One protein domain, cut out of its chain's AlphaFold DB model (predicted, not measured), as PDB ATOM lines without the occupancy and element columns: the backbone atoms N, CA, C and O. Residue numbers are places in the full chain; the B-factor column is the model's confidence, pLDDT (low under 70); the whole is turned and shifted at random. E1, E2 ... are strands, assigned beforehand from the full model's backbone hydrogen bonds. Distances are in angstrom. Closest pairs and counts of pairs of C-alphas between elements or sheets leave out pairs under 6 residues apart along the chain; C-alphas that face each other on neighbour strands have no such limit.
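What this domain is: This is residues 115 to 215 of the 218 residues of the protein "FecR domain-containing protein" of Flavobacterium crocinum (UniProt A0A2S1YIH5). Picture a strand sandwich, only partly face to face: E5, E6 and E9 of a six-stranded sheet lie opposite the four-stranded sheet of E4, E7, E8 and E10, while the E1 and E2 hairpin carries the larger sheet past E4 and, with its curl, turns across that end. You have 101 printed residues with ten named strands, E1 to E10 in order along the chain, and no named helix. The larger sheet runs E1, E2, E3, E5, E6, E9 and the smaller E4, E7, E8, E10; both are mixed. The class is all strand, though under half of the residues, 48 of 101, are in named elements. The whole is compact and rounded, with a radius of gyration of the C-alphas of 13.0 A and spans of 37 by 30 by 21 A.

Where its parts are: Start in the larger sheet and find C-alpha 116 at (-30.719, 20.903, 61.166), where E1, residues 116 to 120, begins. Next come E2, residues 126 to 131 and 14.0 A long, and E3, residues 134 to 137. E5 is residues 159 to 162, E6 168 to 171 and E9 197 to 200. In the smaller sheet look for E4 at residues 148 to 152, E7 at 176 to 180, E8 at 189 to 194, which measures 17.0 A, and E10 at 210 to 214, ending at C-alpha 214 at (-7.771, 12.114, 78.210).

How they stand to each other: In the larger sheet E1, E2 and E3 form a meander, each strand the antiparallel neighbour of the one before; look at N 119 and O 128, 2.8 A apart, and N 129 and O 136, 2.8 A. E3 and E5 are parallel at 24 degrees, with N 162 and O 135 at 2.8 A. The E5 and E6 hairpin is antiparallel, with N 169 and O 161 at 2.8 A, and E6 is antiparallel to the edge strand E9, with N 170 and O 198 at 2.8 A. This sheet is strongly twisted. In the smaller sheet E4 and E7 are antiparallel, with N 151 and O 177 at 2.8 A. E7 and E8 form a hairpin, with N 178 and O 192 at 2.8 A. E8 and E10 are parallel at 31 degrees, with N 193 and O 213 at 2.8 A. Across the two sheets E5 and E7, for instance, are apart, while E8 and E9 meet only through their link.

The domain as a whole: The two C-alphas farthest apart, those of Gly 156 and Gly 186, are 37.6 A from each other. The printed part has no cut and no long link. The mean pLDDT of the printed part is 90.9; look to residues 141 to 143, in the short link from E3 to E4, for values under 70.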
ATOM      1  N   GLY A 115     -31.745  22.214  65.835       85.69
ATOM      2  CA  GLY A 115     -31.312  22.596  64.502       85.69
ATOM      3  C   GLY A 115     -31.283  21.433  63.513       85.69
ATOM      4  O   GLY A 115     -31.354  20.254  63.870       85.69
ATOM      5  N   LYS A 116     -31.131  21.800  62.243       91.19
ATOM      6  CA  LYS A 116     -30.719  20.903  61.166       91.19
ATOM      7  C   LYS A 116     -29.551  21.552  60.455       91.19
ATOM      8  O   LYS A 116     -29.679  22.667  59.955       91.19
ATOM      9  N   VAL A 117     -28.421  20.866  60.451       89.81
ATOM     10  CA  VAL A 117     -27.155  21.386  59.941       89.81
ATOM     11  C   VAL A 117     -26.457  20.268  59.182       89.81
ATOM     12  O   VAL A 117     -26.423  19.132  59.648       89.81
ATOM     13  N   GLN A 118     -25.918  20.588  58.012       91.88
ATOM     14  CA  GLN A 118     -25.023  19.694  57.283       91.88
ATOM     15  C   GLN A 118     -23.587  20.104  57.594       91.88
ATOM     16  O   GLN A 118     -23.238  21.284  57.495       91.88
ATOM     17  N   VAL A 119     -22.780  19.131  57.997       90.06
ATOM     18  CA  VAL A 119     -21.346  19.292  58.220       90.06
ATOM     19  C   VAL A 119     -20.654  18.945  56.913       90.06
ATOM     20  O   VAL A 119     -20.892  17.868  56.363       90.06
ATOM     21  N   GLN A 120     -19.826  19.856  56.413       89.88
ATOM     22  CA  GLN A 120     -19.103  19.686  55.158       89.88
ATOM     23  C   GLN A 120     -17.599  19.660  55.405       89.88
ATOM     24  O   GLN A 120     -17.106  20.355  56.288       89.88
ATOM     25  N   ASP A 121     -16.875  18.863  54.626       84.75
ATOM     26  CA  ASP A 121     -15.419  18.928  54.598       84.75
ATOM     27  C   ASP A 121     -14.926  20.182  53.851       84.75
ATOM     28  O   ASP A 121     -15.692  20.934  53.243       84.75
ATOM     29  N   LYS A 122     -13.606  20.385  53.845       82.06
ATOM     30  CA  LYS A 122     -12.946  21.476  53.112       82.06
ATOM     31  C   LYS A 122     -13.270  21.499  51.607       82.06
ATOM     32  O   LYS A 122     -13.143  22.542  50.968       82.06
ATOM     33  N   ASN A 123     -13.648  20.361  51.034       82.94
ATOM     34  CA  ASN A 123     -13.956  20.212  49.616       82.94
ATOM     35  C   ASN A 123     -15.456  20.420  49.328       82.94
ATOM     36  O   ASN A 123     -15.859  20.345  48.169       82.94
ATOM     37  N   GLY A 124     -16.272  20.688  50.353       83.38
ATOM     38  CA  GLY A 124     -17.720  20.857  50.246       83.38
ATOM     39  C   GLY A 124     -18.509  19.545  50.249       83.38
ATOM     40  O   GLY A 124     -19.719  19.571  50.026       83.38
ATOM     41  N   ASN A 125     -17.869  18.397  50.500       86.88
ATOM     42  CA  ASN A 125     -18.583  17.128  50.625       86.88
ATOM     43  C   ASN A 125     -19.300  17.082  51.969       86.88
ATOM     44  O   ASN A 125     -18.707  17.389  53.001       86.88
ATOM     45  N   VAL A 126     -20.556  16.648  51.971       88.50
ATOM     46  CA  VAL A 126     -21.296  16.408  53.212       88.50
ATOM     47  C   VAL A 126     -20.680  15.196  53.907       88.50
ATOM     48  O   VAL A 126     -20.584  14.127  53.323       88.50
ATOM     49  N   ILE A 127     -20.218  15.382  55.142       90.19
ATOM     50  CA  ILE A 127     -19.602  14.328  55.964       90.19
ATOM     51  C   ILE A 127     -20.447  13.981  57.187       90.19
ATOM     52  O   ILE A 127     -20.192  12.980  57.857       90.19
ATOM     53  N   GLY A 128     -21.454  14.798  57.491       92.12
ATOM     54  CA  GLY A 128     -22.353  14.545  58.597       92.12
ATOM     55  C   GLY A 128     -23.630  15.365  58.535       92.12
ATOM     56  O   GLY A 128     -23.688  16.443  57.946       92.12
ATOM     57  N   ASN A 129     -24.664  14.839  59.178       94.56
ATOM     58  CA  ASN A 129     -25.993  15.421  59.212       94.56
ATOM     59  C   ASN A 129     -26.477  15.529  60.652       94.56
ATOM     60  O   ASN A 129     -26.571  14.539  61.382       94.56
ATOM     61  N   GLN A 130     -26.804  16.749  61.055       94.50
ATOM     62  CA  GLN A 130     -27.416  17.037  62.335       94.50
ATOM     63  C   GLN A 130     -28.939  17.032  62.208       94.50
ATOM     64  O   GLN A 130     -29.506  17.688  61.331       94.50
ATOM     65  N   ASN A 131     -29.606  16.353  63.137       93.19
ATOM     66  CA  ASN A 131     -31.045  16.442  63.321       93.19
ATOM     67  C   ASN A 131     -31.367  16.504  64.816       93.19
ATOM     68  O   ASN A 131     -31.244  15.504  65.525       93.19
ATOM     69  N   GLY A 132     -31.767  17.686  65.283       92.06
ATOM     70  CA  GLY A 132     -32.024  17.923  66.697       92.06
ATOM     71  C   GLY A 132     -30.749  17.778  67.529       92.06
ATOM     72  O   GLY A 132     -29.707  18.345  67.200       92.06
ATOM     73  N   ASP A 133     -30.822  16.988  68.594       93.12
ATOM     74  CA  ASP A 133     -29.742  16.758  69.557       93.12
ATOM     75  C   ASP A 133     -28.721  15.706  69.088       93.12
ATOM     76  O   ASP A 133     -27.899  15.260  69.889       93.12
ATOM     77  N   LYS A 134     -28.799  15.260  67.828       95.19
ATOM     78  CA  LYS A 134     -27.941  14.211  67.279       95.19
ATOM     79  C   LYS A 134     -27.230  14.661  66.010       95.19
ATOM     80  O   LYS A 134     -27.873  15.105  65.059       95.19
ATOM     81  N   LEU A 135     -25.917  14.454  65.968       95.62
ATOM     82  CA  LEU A 135     -25.089  14.545  64.765       95.62
ATOM     83  C   LEU A 135     -24.678  13.143  64.310       95.62
ATOM     84  O   LEU A 135     -24.175  12.363  65.113       95.62
ATOM     85  N   VAL A 136     -24.891  12.828  63.033       95.50
ATOM     86  CA  VAL A 136     -24.557  11.527  62.438       95.50
ATOM     87  C   VAL A 136     -23.521  11.720  61.344       95.50
ATOM     88  O   VAL A 136     -23.796  12.438  60.385       95.50
ATOM     89  N   TYR A 137     -22.356  11.086  61.477       93.31
ATOM     90  CA  TYR A 137     -21.332  11.075  60.431       93.31
ATOM     91  C   TYR A 137     -21.580   9.974  59.402       93.31
ATOM     92  O   TYR A 137     -22.093   8.898  59.715       93.31
ATOM     93  N   GLU A 138     -21.200  10.242  58.156       89.25
ATOM     94  CA  GLU A 138     -21.274   9.251  57.089       89.25
ATOM     95  C   GLU A 138     -20.224   8.148  57.279       89.25
ATOM     96  O   GLU A 138     -19.072   8.405  57.633       89.25
ATOM     97  N   LYS A 139     -20.627   6.896  57.028       81.12
ATOM     98  CA  LYS A 139     -19.765   5.713  57.215       81.12
ATOM     99  C   LYS A 139     -18.667   5.604  56.162       81.12
ATOM    100  O   LYS A 139     -17.581   5.107  56.441       81.12
ATOM    101  N   GLU A 140     -18.957   6.067  54.952       73.25
ATOM    102  CA  GLU A 140     -18.083   5.934  53.790       73.25
ATOM    103  C   GLU A 140     -17.773   7.328  53.246       73.25
ATOM    104  O   GLU A 140     -18.507   7.871  52.427       73.25
ATOM    105  N   THR A 141     -16.682   7.926  53.721       68.69
ATOM    106  CA  THR A 141     -16.124   9.158  53.146       68.69
ATOM    107  C   THR A 141     -14.877   8.822  52.324       68.69
ATOM    108  O   THR A 141     -14.076   7.966  52.713       68.69
ATOM    109  N   ASN A 142     -14.680   9.498  51.186       66.75
ATOM    110  CA  ASN A 142     -13.548   9.287  50.261       66.75
ATOM    111  C   ASN A 142     -12.202   9.839  50.783       66.75
ATOM    112  O   ASN A 142     -11.288  10.099  50.003       66.75
ATOM    113  N   SER A 143     -12.079  10.074  52.090       67.62
ATOM    114  CA  SER A 143     -10.841  10.558  52.693       67.62
ATOM    115  C   SER A 143     -10.000   9.384  53.186       67.62
ATOM    116  O   SER A 143     -10.440   8.616  54.042       67.62
ATOM    117  N   ASP A 144      -8.773   9.290  52.680       74.12
ATOM    118  CA  ASP A 144      -7.741   8.363  53.167       74.12
ATOM    119  C   ASP A 144      -6.887   8.982  54.288       74.12
ATOM    120  O   ASP A 144      -5.917   8.386  54.753       74.12
ATOM    121  N   LYS A 145      -7.214  10.209  54.714       82.56
ATOM    122  CA  LYS A 145      -6.467  10.941  55.740       82.56
ATOM    123  C   LYS A 145      -7.179  10.889  57.083       82.56
ATOM    124  O   LYS A 145      -8.388  11.116  57.165       82.56
ATOM    125  N   LEU A 146      -6.396  10.673  58.140       87.12
ATOM    126  CA  LEU A 146      -6.871  10.713  59.518       87.12
ATOM    127  C   LEU A 146      -7.056  12.170  59.961       87.12
ATOM    128  O   LEU A 146      -6.118  12.832  60.402       87.12
ATOM    129  N   VAL A 147      -8.284  12.654  59.815       89.50
ATOM    130  CA  VAL A 147      -8.691  14.032  60.106       89.50
ATOM    131  C   VAL A 147      -9.525  14.070  61.380       89.50
ATOM    132  O   VAL A 147     -10.398  13.224  61.551       89.50
ATOM    133  N   TYR A 148      -9.285  15.048  62.259       91.88
ATOM    134  CA  TYR A 148      -9.978  15.173  63.544       91.88
ATOM    135  C   TYR A 148     -10.920  16.372  63.596       91.88
ATOM    136  O   TYR A 148     -10.519  17.490  63.279       91.88
ATOM    137  N   ASN A 149     -12.107  16.139  64.152       94.31
ATOM    138  CA  ASN A 149     -13.040  17.178  64.566       94.31
ATOM    139  C   ASN A 149     -13.114  17.240  66.096       94.31
ATOM    140  O   ASN A 149     -12.874  16.249  66.791       94.31
ATOM    141  N   THR A 150     -13.446  18.415  66.625       94.94
ATOM    142  CA  THR A 150     -13.633  18.638  68.064       94.94
ATOM    143  C   THR A 150     -15.035  19.167  68.317       94.94
ATOM    144  O   THR A 150     -15.422  20.202  67.785       94.94
ATOM    145  N   LEU A 151     -15.802  18.453  69.132       95.31
ATOM    146  CA  LEU A 151     -17.150  18.823  69.535       95.31
ATOM    147  C   LEU A 151     -17.138  19.244  71.003       95.31
ATOM    148  O   LEU A 151     -16.724  18.474  71.871       95.31
ATOM    149  N   LYS A 152     -17.603  20.461  71.271       94.69
ATOM    150  CA  LYS A 152     -17.668  21.051  72.607       94.69
ATOM    151  C   LYS A 152     -19.119  21.258  73.016       94.69
ATOM    152  O   LYS A 152     -19.867  21.965  72.339       94.69
ATOM    153  N   ILE A 153     -19.494  20.654  74.137       95.12
ATOM    154  CA  ILE A 153     -20.814  20.776  74.748       95.12
ATOM    155  C   ILE A 153     -20.714  21.764  75.917       95.12
ATOM    156  O   ILE A 153     -19.946  21.530  76.854       95.12
ATOM    157  N   PRO A 154     -21.471  22.870  75.898       94.19
ATOM    158  CA  PRO A 154     -21.466  23.837  76.983       94.19
ATOM    159  C   PRO A 154     -22.143  23.269  78.235       94.19
ATOM    160  O   PRO A 154     -22.813  22.231  78.208       94.19
ATOM    161  N   TYR A 155     -21.985  23.964  79.358       92.00
ATOM    162  CA  TYR A 155     -22.706  23.611  80.576       92.00
ATOM    163  C   TYR A 155     -24.222  23.768  80.382       92.00
ATOM    164  O   TYR A 155     -24.678  24.718  79.749       92.00
ATOM    165  N   GLY A 156     -25.002  22.833  80.931       91.75
ATOM    166  CA  GLY A 156     -26.467  22.834  80.853       91.75
ATOM    167  C   GLY A 156     -27.059  22.168  79.607       91.75
ATOM    168  O   GLY A 156     -28.280  22.076  79.512       91.75
ATOM    169  N   LYS A 157     -26.226  21.679  78.681       93.25
ATOM    170  CA  LYS A 157     -26.656  20.980  77.459       93.25
ATOM    171  C   LYS A 157     -26.174  19.539  77.404       93.25
ATOM    172  O   LYS A 157     -25.233  19.161  78.102       93.25
ATOM    173  N   LYS A 158     -26.827  18.737  76.567       95.00
ATOM    174  CA  LYS A 158     -26.435  17.356  76.252       95.00
ATOM    175  C   LYS A 158     -26.535  17.146  74.754       95.00
ATOM    176  O   LYS A 158     -27.326  17.801  74.084       95.00
ATOM    177  N   PHE A 159     -25.740  16.227  74.227       96.62
ATOM    178  CA  PHE A 159     -25.735  15.990  72.792       96.62
ATOM    179  C   PHE A 159     -25.360  14.555  72.452       96.62
ATOM    180  O   PHE A 159     -24.685  13.875  73.226       96.62
ATOM    181  N   ARG A 160     -25.801  14.090  71.287       97.12
ATOM    182  CA  ARG A 160     -25.515  12.757  70.764       97.12
ATOM    183  C   ARG A 160     -24.706  12.847  69.483       97.12
ATOM    184  O   ARG A 160     -24.966  13.679  68.616       97.12
ATOM    185  N   LEU A 161     -23.740  11.955  69.360       97.00
ATOM    186  CA  LEU A 161     -22.870  11.845  68.204       97.00
ATOM    187  C   LEU A 161     -22.815  10.385  67.762       97.00
ATOM    188  O   LEU A 161     -22.447   9.522  68.548       97.00
ATOM    189  N   GLU A 162     -23.149  10.119  66.507       96.75
ATOM    190  CA  GLU A 162     -22.895   8.834  65.859       96.75
ATOM    191  C   GLU A 162     -21.631   8.975  65.006       96.75
ATOM    192  O   GLU A 162     -21.589   9.775  64.065       96.75
ATOM    193  N   LEU A 163     -20.585   8.244  65.392       95.38
ATOM    194  CA  LEU A 163     -19.296   8.220  64.705       95.38
ATOM    195  C   LEU A 163     -19.395   7.439  63.385       95.38
ATOM    196  O   LEU A 163     -20.332   6.673  63.163       95.38
ATOM    197  N   SER A 164     -18.397   7.585  62.514       93.19
ATOM    198  CA  SER A 164     -18.360   6.919  61.201       93.19
ATOM    199  C   SER A 164     -18.278   5.386  61.265       93.19
ATOM    200  O   SER A 164     -18.675   4.718  60.313       93.19
ATOM    201  N   ASP A 165     -17.837   4.798  62.382       92.19
ATOM    202  CA  ASP A 165     -17.906   3.345  62.619       92.19
ATOM    203  C   ASP A 165     -19.287   2.877  63.132       92.19
ATOM    204  O   ASP A 165     -19.527   1.678  63.282       92.19
ATOM    205  N   GLY A 166     -20.213   3.809  63.373       93.25
ATOM    206  CA  GLY A 166     -21.536   3.566  63.946       93.25
ATOM    207  C   GLY A 166     -21.574   3.570  65.475       93.25
ATOM    208  O   GLY A 166     -22.632   3.302  66.041       93.25
ATOM    209  N   THR A 167     -20.459   3.851  66.156       95.75
ATOM    210  CA  THR A 167     -20.441   4.005  67.617       95.75
ATOM    211  C   THR A 167     -21.279   5.216  68.026       95.75
ATOM    212  O   THR A 167     -21.083   6.318  67.508       95.75
ATOM    213  N   MET A 168     -22.193   5.030  68.981       97.38
ATOM    214  CA  MET A 168     -23.017   6.109  69.526       97.38
ATOM    215  C   MET A 168     -22.362   6.688  70.779       97.38
ATOM    216  O   MET A 168     -21.987   5.963  71.697       97.38
ATOM    217  N   VAL A 169     -22.251   8.010  70.838       97.94
ATOM    218  CA  VAL A 169     -21.649   8.742  71.950       97.94
ATOM    219  C   VAL A 169     -22.666   9.714  72.524       97.94
ATOM    220  O   VAL A 169     -23.182  10.587  71.826       97.94
ATOM    221  N   HIS A 170     -22.941   9.580  73.813       97.94
ATOM    222  CA  HIS A 170     -23.792  10.482  74.577       97.94
ATOM    223  C   HIS A 170     -22.896  11.407  75.397       97.94
ATOM    224  O   HIS A 170     -22.216  10.954  76.313       97.94
ATOM    225  N   LEU A 171     -22.891  12.694  75.062       97.69
ATOM    226  CA  LEU A 171     -22.029  13.710  75.661       97.69
ATOM    227  C   LEU A 171     -22.808  14.501  76.713       97.69
ATOM    228  O   LEU A 171     -23.889  15.030  76.424       97.69
ATOM    229  N   ASN A 172     -22.262  14.590  77.927       97.31
ATOM    230  CA  ASN A 172     -22.849  15.385  79.001       97.31
ATOM    231  C   ASN A 172     -22.420  16.862  78.908       97.31
ATOM    232  O   ASN A 172     -21.567  17.247  78.106       97.31
ATOM    233  N   SER A 173     -23.001  17.694  79.764       95.25
ATOM    234  CA  SER A 173     -22.657  19.108  79.905       95.25
ATOM    235  C   SER A 173     -21.177  19.331  80.214       95.25
ATOM    236  O   SER A 173     -20.597  18.615  81.023       95.25
ATOM    237  N   GLY A 174     -20.579  20.360  79.609       93.50
ATOM    238  CA  GLY A 174     -19.175  20.718  79.848       93.50
ATOM    239  C   GLY A 174     -18.163  19.747  79.233       93.50
ATOM    240  O   GLY A 174     -16.992  19.779  79.602       93.50
ATOM    241  N   THR A 175     -18.599  18.890  78.309       96.00
ATOM    242  CA  THR A 175     -17.757  17.856  77.701       96.00
ATOM    243  C   THR A 175     -17.135  18.338  76.398       96.00
ATOM    244  O   THR A 175     -17.801  18.958  75.570       96.00
ATOM    245  N   THR A 176     -15.867  18.011  76.182       95.75
ATOM    246  CA  THR A 176     -15.173  18.186  74.905       95.75
ATOM    247  C   THR A 176     -14.718  16.830  74.393       95.75
ATOM    248  O   THR A 176     -14.002  16.109  75.084       95.75
ATOM    249  N   LEU A 177     -15.114  16.492  73.169       96.94
ATOM    250  CA  LEU A 177     -14.707  15.268  72.493       96.94
ATOM    251  C   LEU A 177     -13.976  15.612  71.200       96.94
ATOM    252  O   LEU A 177     -14.544  16.247  70.314       96.94
ATOM    253  N   LYS A 178     -12.743  15.135  71.061       96.12
ATOM    254  CA  LYS A 178     -11.989  15.155  69.808       96.12
ATOM    255  C   LYS A 178     -11.945  13.749  69.219       96.12
ATOM    256  O   LYS A 178     -11.513  12.810  69.883       96.12
ATOM    257  N   TYR A 179     -12.381  13.606  67.977       95.06
ATOM    258  CA  TYR A 179     -12.583  12.312  67.324       95.06
ATOM    259  C   TYR A 179     -12.241  12.397  65.835       95.06
ATOM    260  O   TYR A 179     -12.320  13.482  65.251       95.06
ATOM    261  N   PRO A 180     -11.834  11.282  65.208       93.50
ATOM    262  CA  PRO A 180     -11.582  11.269  63.783       93.50
ATOM    263  C   PRO A 180     -12.902  11.301  63.007       93.50
ATOM    264  O   PRO A 180     -13.882  10.667  63.396       93.50
ATOM    265  N   VAL A 181     -12.920  12.013  61.881       90.81
ATOM    266  CA  VAL A 181     -14.056  12.030  60.945       90.81
ATOM    267  C   VAL A 181     -14.299  10.625  60.388       90.81
ATOM    268  O   VAL A 181     -15.439  10.175  60.292       90.81
ATOM    269  N   LYS A 182     -13.218   9.897  60.084       90.19
ATOM    270  CA  LYS A 182     -13.229   8.514  59.602       90.19
ATOM    271  C   LYS A 182     -12.188   7.681  60.342       90.19
ATOM    272  O   LYS A 182     -11.046   8.112  60.485       90.19
ATOM    273  N   PHE A 183     -12.569   6.479  60.759       90.69
ATOM    274  CA  PHE A 183     -11.615   5.473  61.221       90.69
ATOM    275  C   PHE A 183     -10.994   4.741  60.022       90.69
ATOM    276  O   PHE A 183     -11.708   4.270  59.135       90.69
ATOM    277  N   ILE A 184      -9.660   4.697  59.972       88.31
ATOM    278  CA  ILE A 184      -8.902   4.051  58.893       88.31
ATOM    279  C   ILE A 184      -8.738   2.566  59.208       88.31
ATOM    280  O   ILE A 184      -8.258   2.208  60.284       88.31
ATOM    281  N   ALA A 185      -9.093   1.703  58.251       84.94
ATOM    282  CA  ALA A 185      -9.009   0.252  58.407       84.94
ATOM    283  C   ALA A 185      -7.595  -0.191  58.814       84.94
ATOM    284  O   ALA A 185      -6.615   0.156  58.159       84.94
ATOM    285  N   GLY A 186      -7.498  -0.978  59.888       82.00
ATOM    286  CA  GLY A 186      -6.221  -1.423  60.453       82.00
ATOM    287  C   GLY A 186      -5.550  -0.451  61.432       82.00
ATOM    288  O   GLY A 186      -4.599  -0.857  62.097       82.00
ATOM    289  N   GLU A 187      -6.046   0.781  61.588       86.62
ATOM    290  CA  GLU A 187      -5.560   1.732  62.598       86.62
ATOM    291  C   GLU A 187      -6.415   1.732  63.874       86.62
ATOM    292  O   GLU A 187      -7.557   1.267  63.899       86.62
ATOM    293  N   ASN A 188      -5.856   2.270  64.964       87.31
ATOM    294  CA  ASN A 188      -6.546   2.350  66.248       87.31
ATOM    295  C   ASN A 188      -7.713   3.342  66.198       87.31
ATOM    296  O   ASN A 188      -7.564   4.488  65.768       87.31
ATOM    297  N   ARG A 189      -8.856   2.938  66.759       91.06
ATOM    298  CA  ARG A 189      -9.995   3.833  66.971       91.06
ATOM    299  C   ARG A 189      -9.751   4.693  68.205       91.06
ATOM    300  O   ARG A 189     -10.137   4.312  69.300       91.06
ATOM    301  N   GLN A 190      -9.076   5.827  68.043       94.06
ATOM    302  CA  GLN A 190      -8.735   6.717  69.157       94.06
ATOM    303  C   GLN A 190      -9.646   7.939  69.212       94.06
ATOM    304  O   GLN A 190      -9.804   8.655  68.225       94.06
ATOM    305  N   VAL A 191     -10.199   8.206  70.392       95.69
ATOM    306  CA  VAL A 191     -10.944   9.433  70.698       95.69
ATOM    307  C   VAL A 191     -10.397  10.065  71.972       95.69
ATOM    308  O   VAL A 191      -9.901   9.372  72.860       95.69
ATOM    309  N   TYR A 192     -10.475  11.389  72.068       96.31
ATOM    310  CA  TYR A 192      -9.979  12.147  73.210       96.31
ATOM    311  C   TYR A 192     -11.124  12.874  73.902       96.31
ATOM    312  O   TYR A 192     -11.881  13.587  73.246       96.31
ATOM    313  N   LEU A 193     -11.228  12.720  75.216       96.38
ATOM    314  CA  LEU A 193     -12.333  13.222  76.023       96.38
ATOM    315  C   LEU A 193     -11.828  14.096  77.177       96.38
ATOM    316  O   LEU A 193     -10.890  13.724  77.881       96.38
ATOM    317  N   ASP A 194     -12.487  15.234  77.378       95.94
ATOM    318  CA  ASP A 194     -12.491  16.019  78.618       95.94
ATOM    319  C   ASP A 194     -13.942  16.144  79.086       95.94
ATOM    320  O   ASP A 194     -14.785  16.589  78.311       95.94
ATOM    321  N   GLY A 195     -14.251  15.742  80.316       94.88
ATOM    322  CA  GLY A 195     -15.623  15.681  80.833       94.88
ATOM    323  C   GLY A 195     -16.207  14.269  80.827       94.88
ATOM    324  O   GLY A 195     -15.500  13.293  81.074       94.88
ATOM    325  N   GLU A 196     -17.512  14.161  80.581       96.12
ATOM    326  CA  GLU A 196     -18.268  12.921  80.770       96.12
ATOM    327  C   GLU A 196     -19.009  12.516  79.498       96.12
ATOM    328  O   GLU A 196     -19.805  13.271  78.933       96.12
ATOM    329  N   ALA A 197     -18.788  11.276  79.071       97.38
ATOM    330  CA  ALA A 197     -19.484  10.701  77.935       97.38
ATOM    331  C   ALA A 197     -19.749   9.210  78.141       97.38
ATOM    332  O   ALA A 197     -18.953   8.503  78.759       97.38
ATOM    333  N   PHE A 198     -20.857   8.735  77.581       97.62
ATOM    334  CA  PHE A 198     -21.184   7.316  77.491       97.62
ATOM    335  C   PHE A 198     -21.056   6.850  76.039       97.62
ATOM    336  O   PHE A 198     -21.570   7.509  75.136       97.62
ATOM    337  N   PHE A 199     -20.377   5.722  75.823       97.38
ATOM    338  CA  PHE A 199     -20.106   5.160  74.500       97.38
ATOM    339  C   PHE A 199     -20.817   3.814  74.348       97.38
ATOM    340  O   PHE A 199     -20.496   2.861  75.055       97.38
ATOM    341  N   ASP A 200     -21.739   3.730  73.393       96.44
ATOM    342  CA  ASP A 200     -22.289   2.472  72.893       96.44
ATOM    343  C   ASP A 200     -21.494   2.072  71.641       96.44
ATOM    344  O   ASP A 200     -21.718   2.570  70.532       96.44
ATOM    345  N   VAL A 201     -20.451   1.269  71.868       95.12
ATOM    346  CA  VAL A 201     -19.411   0.972  70.875       95.12
ATOM    347  C   VAL A 201     -19.916  -0.040  69.856       95.12
ATOM    348  O   VAL A 201     -20.210  -1.191  70.188       95.12
ATOM    349  N   ALA A 202     -19.937   0.364  68.586       92.00
ATOM    350  CA  ALA A 202     -20.349  -0.514  67.505       92.00
ATOM    351  C   ALA A 202     -19.362  -1.674  67.320       92.00
ATOM    352  O   ALA A 202     -18.134  -1.539  67.440       92.00
ATOM    353  N   LYS A 203     -19.917  -2.847  66.992       89.62
ATOM    354  CA  LYS A 203     -19.125  -4.034  66.681       89.62
ATOM    355  C   LYS A 203     -18.397  -3.825  65.359       89.62
ATOM    356  O   LYS A 203     -19.001  -3.891  64.293       89.62
ATOM    357  N   ASP A 204     -17.087  -3.668  65.450       83.81
ATOM    358  CA  ASP A 204     -16.223  -3.431  64.306       83.81
ATOM    359  C   ASP A 204     -15.194  -4.555  64.179       83.81
ATOM    360  O   ASP A 204     -14.436  -4.828  65.106       83.81
ATOM    361  N   LYS A 205     -15.212  -5.250  63.038       82.56
ATOM    362  CA  LYS A 205     -14.233  -6.302  62.720       82.56
ATOM    363  C   LYS A 205     -13.035  -5.772  61.929       82.56
ATOM    364  O   LYS A 205     -12.049  -6.488  61.802       82.56
ATOM    365  N   LYS A 206     -13.150  -4.578  61.339       83.81
ATOM    366  CA  LYS A 206     -12.127  -3.958  60.488       83.81
ATOM    367  C   LYS A 206     -11.106  -3.167  61.310       83.81
ATOM    368  O   LYS A 206     -10.010  -2.907  60.819       83.81
ATOM    369  N   HIS A 207     -11.457  -2.812  62.545       84.31
ATOM    370  CA  HIS A 207     -10.629  -2.006  63.431       84.31
ATOM    371  C   HIS A 207     -10.454  -2.653  64.816       84.31
ATOM    372  O   HIS A 207     -11.334  -3.394  65.267       84.31
ATOM    373  N   PRO A 208      -9.360  -2.345  65.536       87.25
ATOM    374  CA  PRO A 208      -9.206  -2.663  66.958       87.25
ATOM    375  C   PRO A 208     -10.325  -2.053  67.828       87.25
ATOM    376  O   PRO A 208     -11.085  -1.205  67.353       87.25
ATOM    377  N   PRO A 209     -10.462  -2.440  69.110       88.75
ATOM    378  CA  PRO A 209     -11.389  -1.797  70.049       88.75
ATOM    379  C   PRO A 209     -11.206  -0.270  70.145       88.75
ATOM    380  O   PRO A 209     -10.106   0.237  69.930       88.75
ATOM    381  N   LEU A 210     -12.283   0.454  70.479       91.88
ATOM    382  CA  LEU A 210     -12.239   1.899  70.731       91.88
ATOM    383  C   LEU A 210     -11.352   2.201  71.950       91.88
ATOM    384  O   LEU A 210     -11.542   1.632  73.023       91.88
ATOM    385  N   GLU A 211     -10.410   3.122  71.784       93.75
ATOM    386  CA  GLU A 211      -9.486   3.595  72.807       93.75
ATOM    387  C   GLU A 211      -9.839   5.040  73.195       93.75
ATOM    388  O   GLU A 211      -9.811   5.956  72.368       93.75
ATOM    389  N   LEU A 212     -10.155   5.244  74.475       93.56
ATOM    390  CA  LEU A 212     -10.452   6.552  75.054       93.56
ATOM    391  C   LEU A 212      -9.191   7.143  75.692       93.56
ATOM    392  O   LEU A 212      -8.585   6.530  76.569       93.56
ATOM    393  N   LYS A 213      -8.819   8.359  75.290       93.94
ATOM    394  CA  LYS A 213      -7.704   9.118  75.870       93.94
ATOM    395  C   LYS A 213      -8.209  10.376  76.563       93.94
ATOM    396  O   LYS A 213      -9.169  10.995  76.119       93.94
ATOM    397  N   GLY A 214      -7.531  10.796  77.627       89.00
ATOM    398  CA  GLY A 214      -7.771  12.114  78.210       89.00
ATOM    399  C   GLY A 214      -7.327  13.216  77.246       89.00
ATOM    400  O   GLY A 214      -6.224  13.150  76.690       89.00
ATOM    401  N   LEU A 215      -8.162  14.235  77.051       84.62
ATOM    402  CA  LEU A 215      -7.741  15.465  76.388       84.62
ATOM    403  C   LEU A 215      -6.788  16.198  77.347       84.62
ATOM    404  O   LEU A 215      -7.179  16.597  78.444       84.62
TER     405      LEU A 215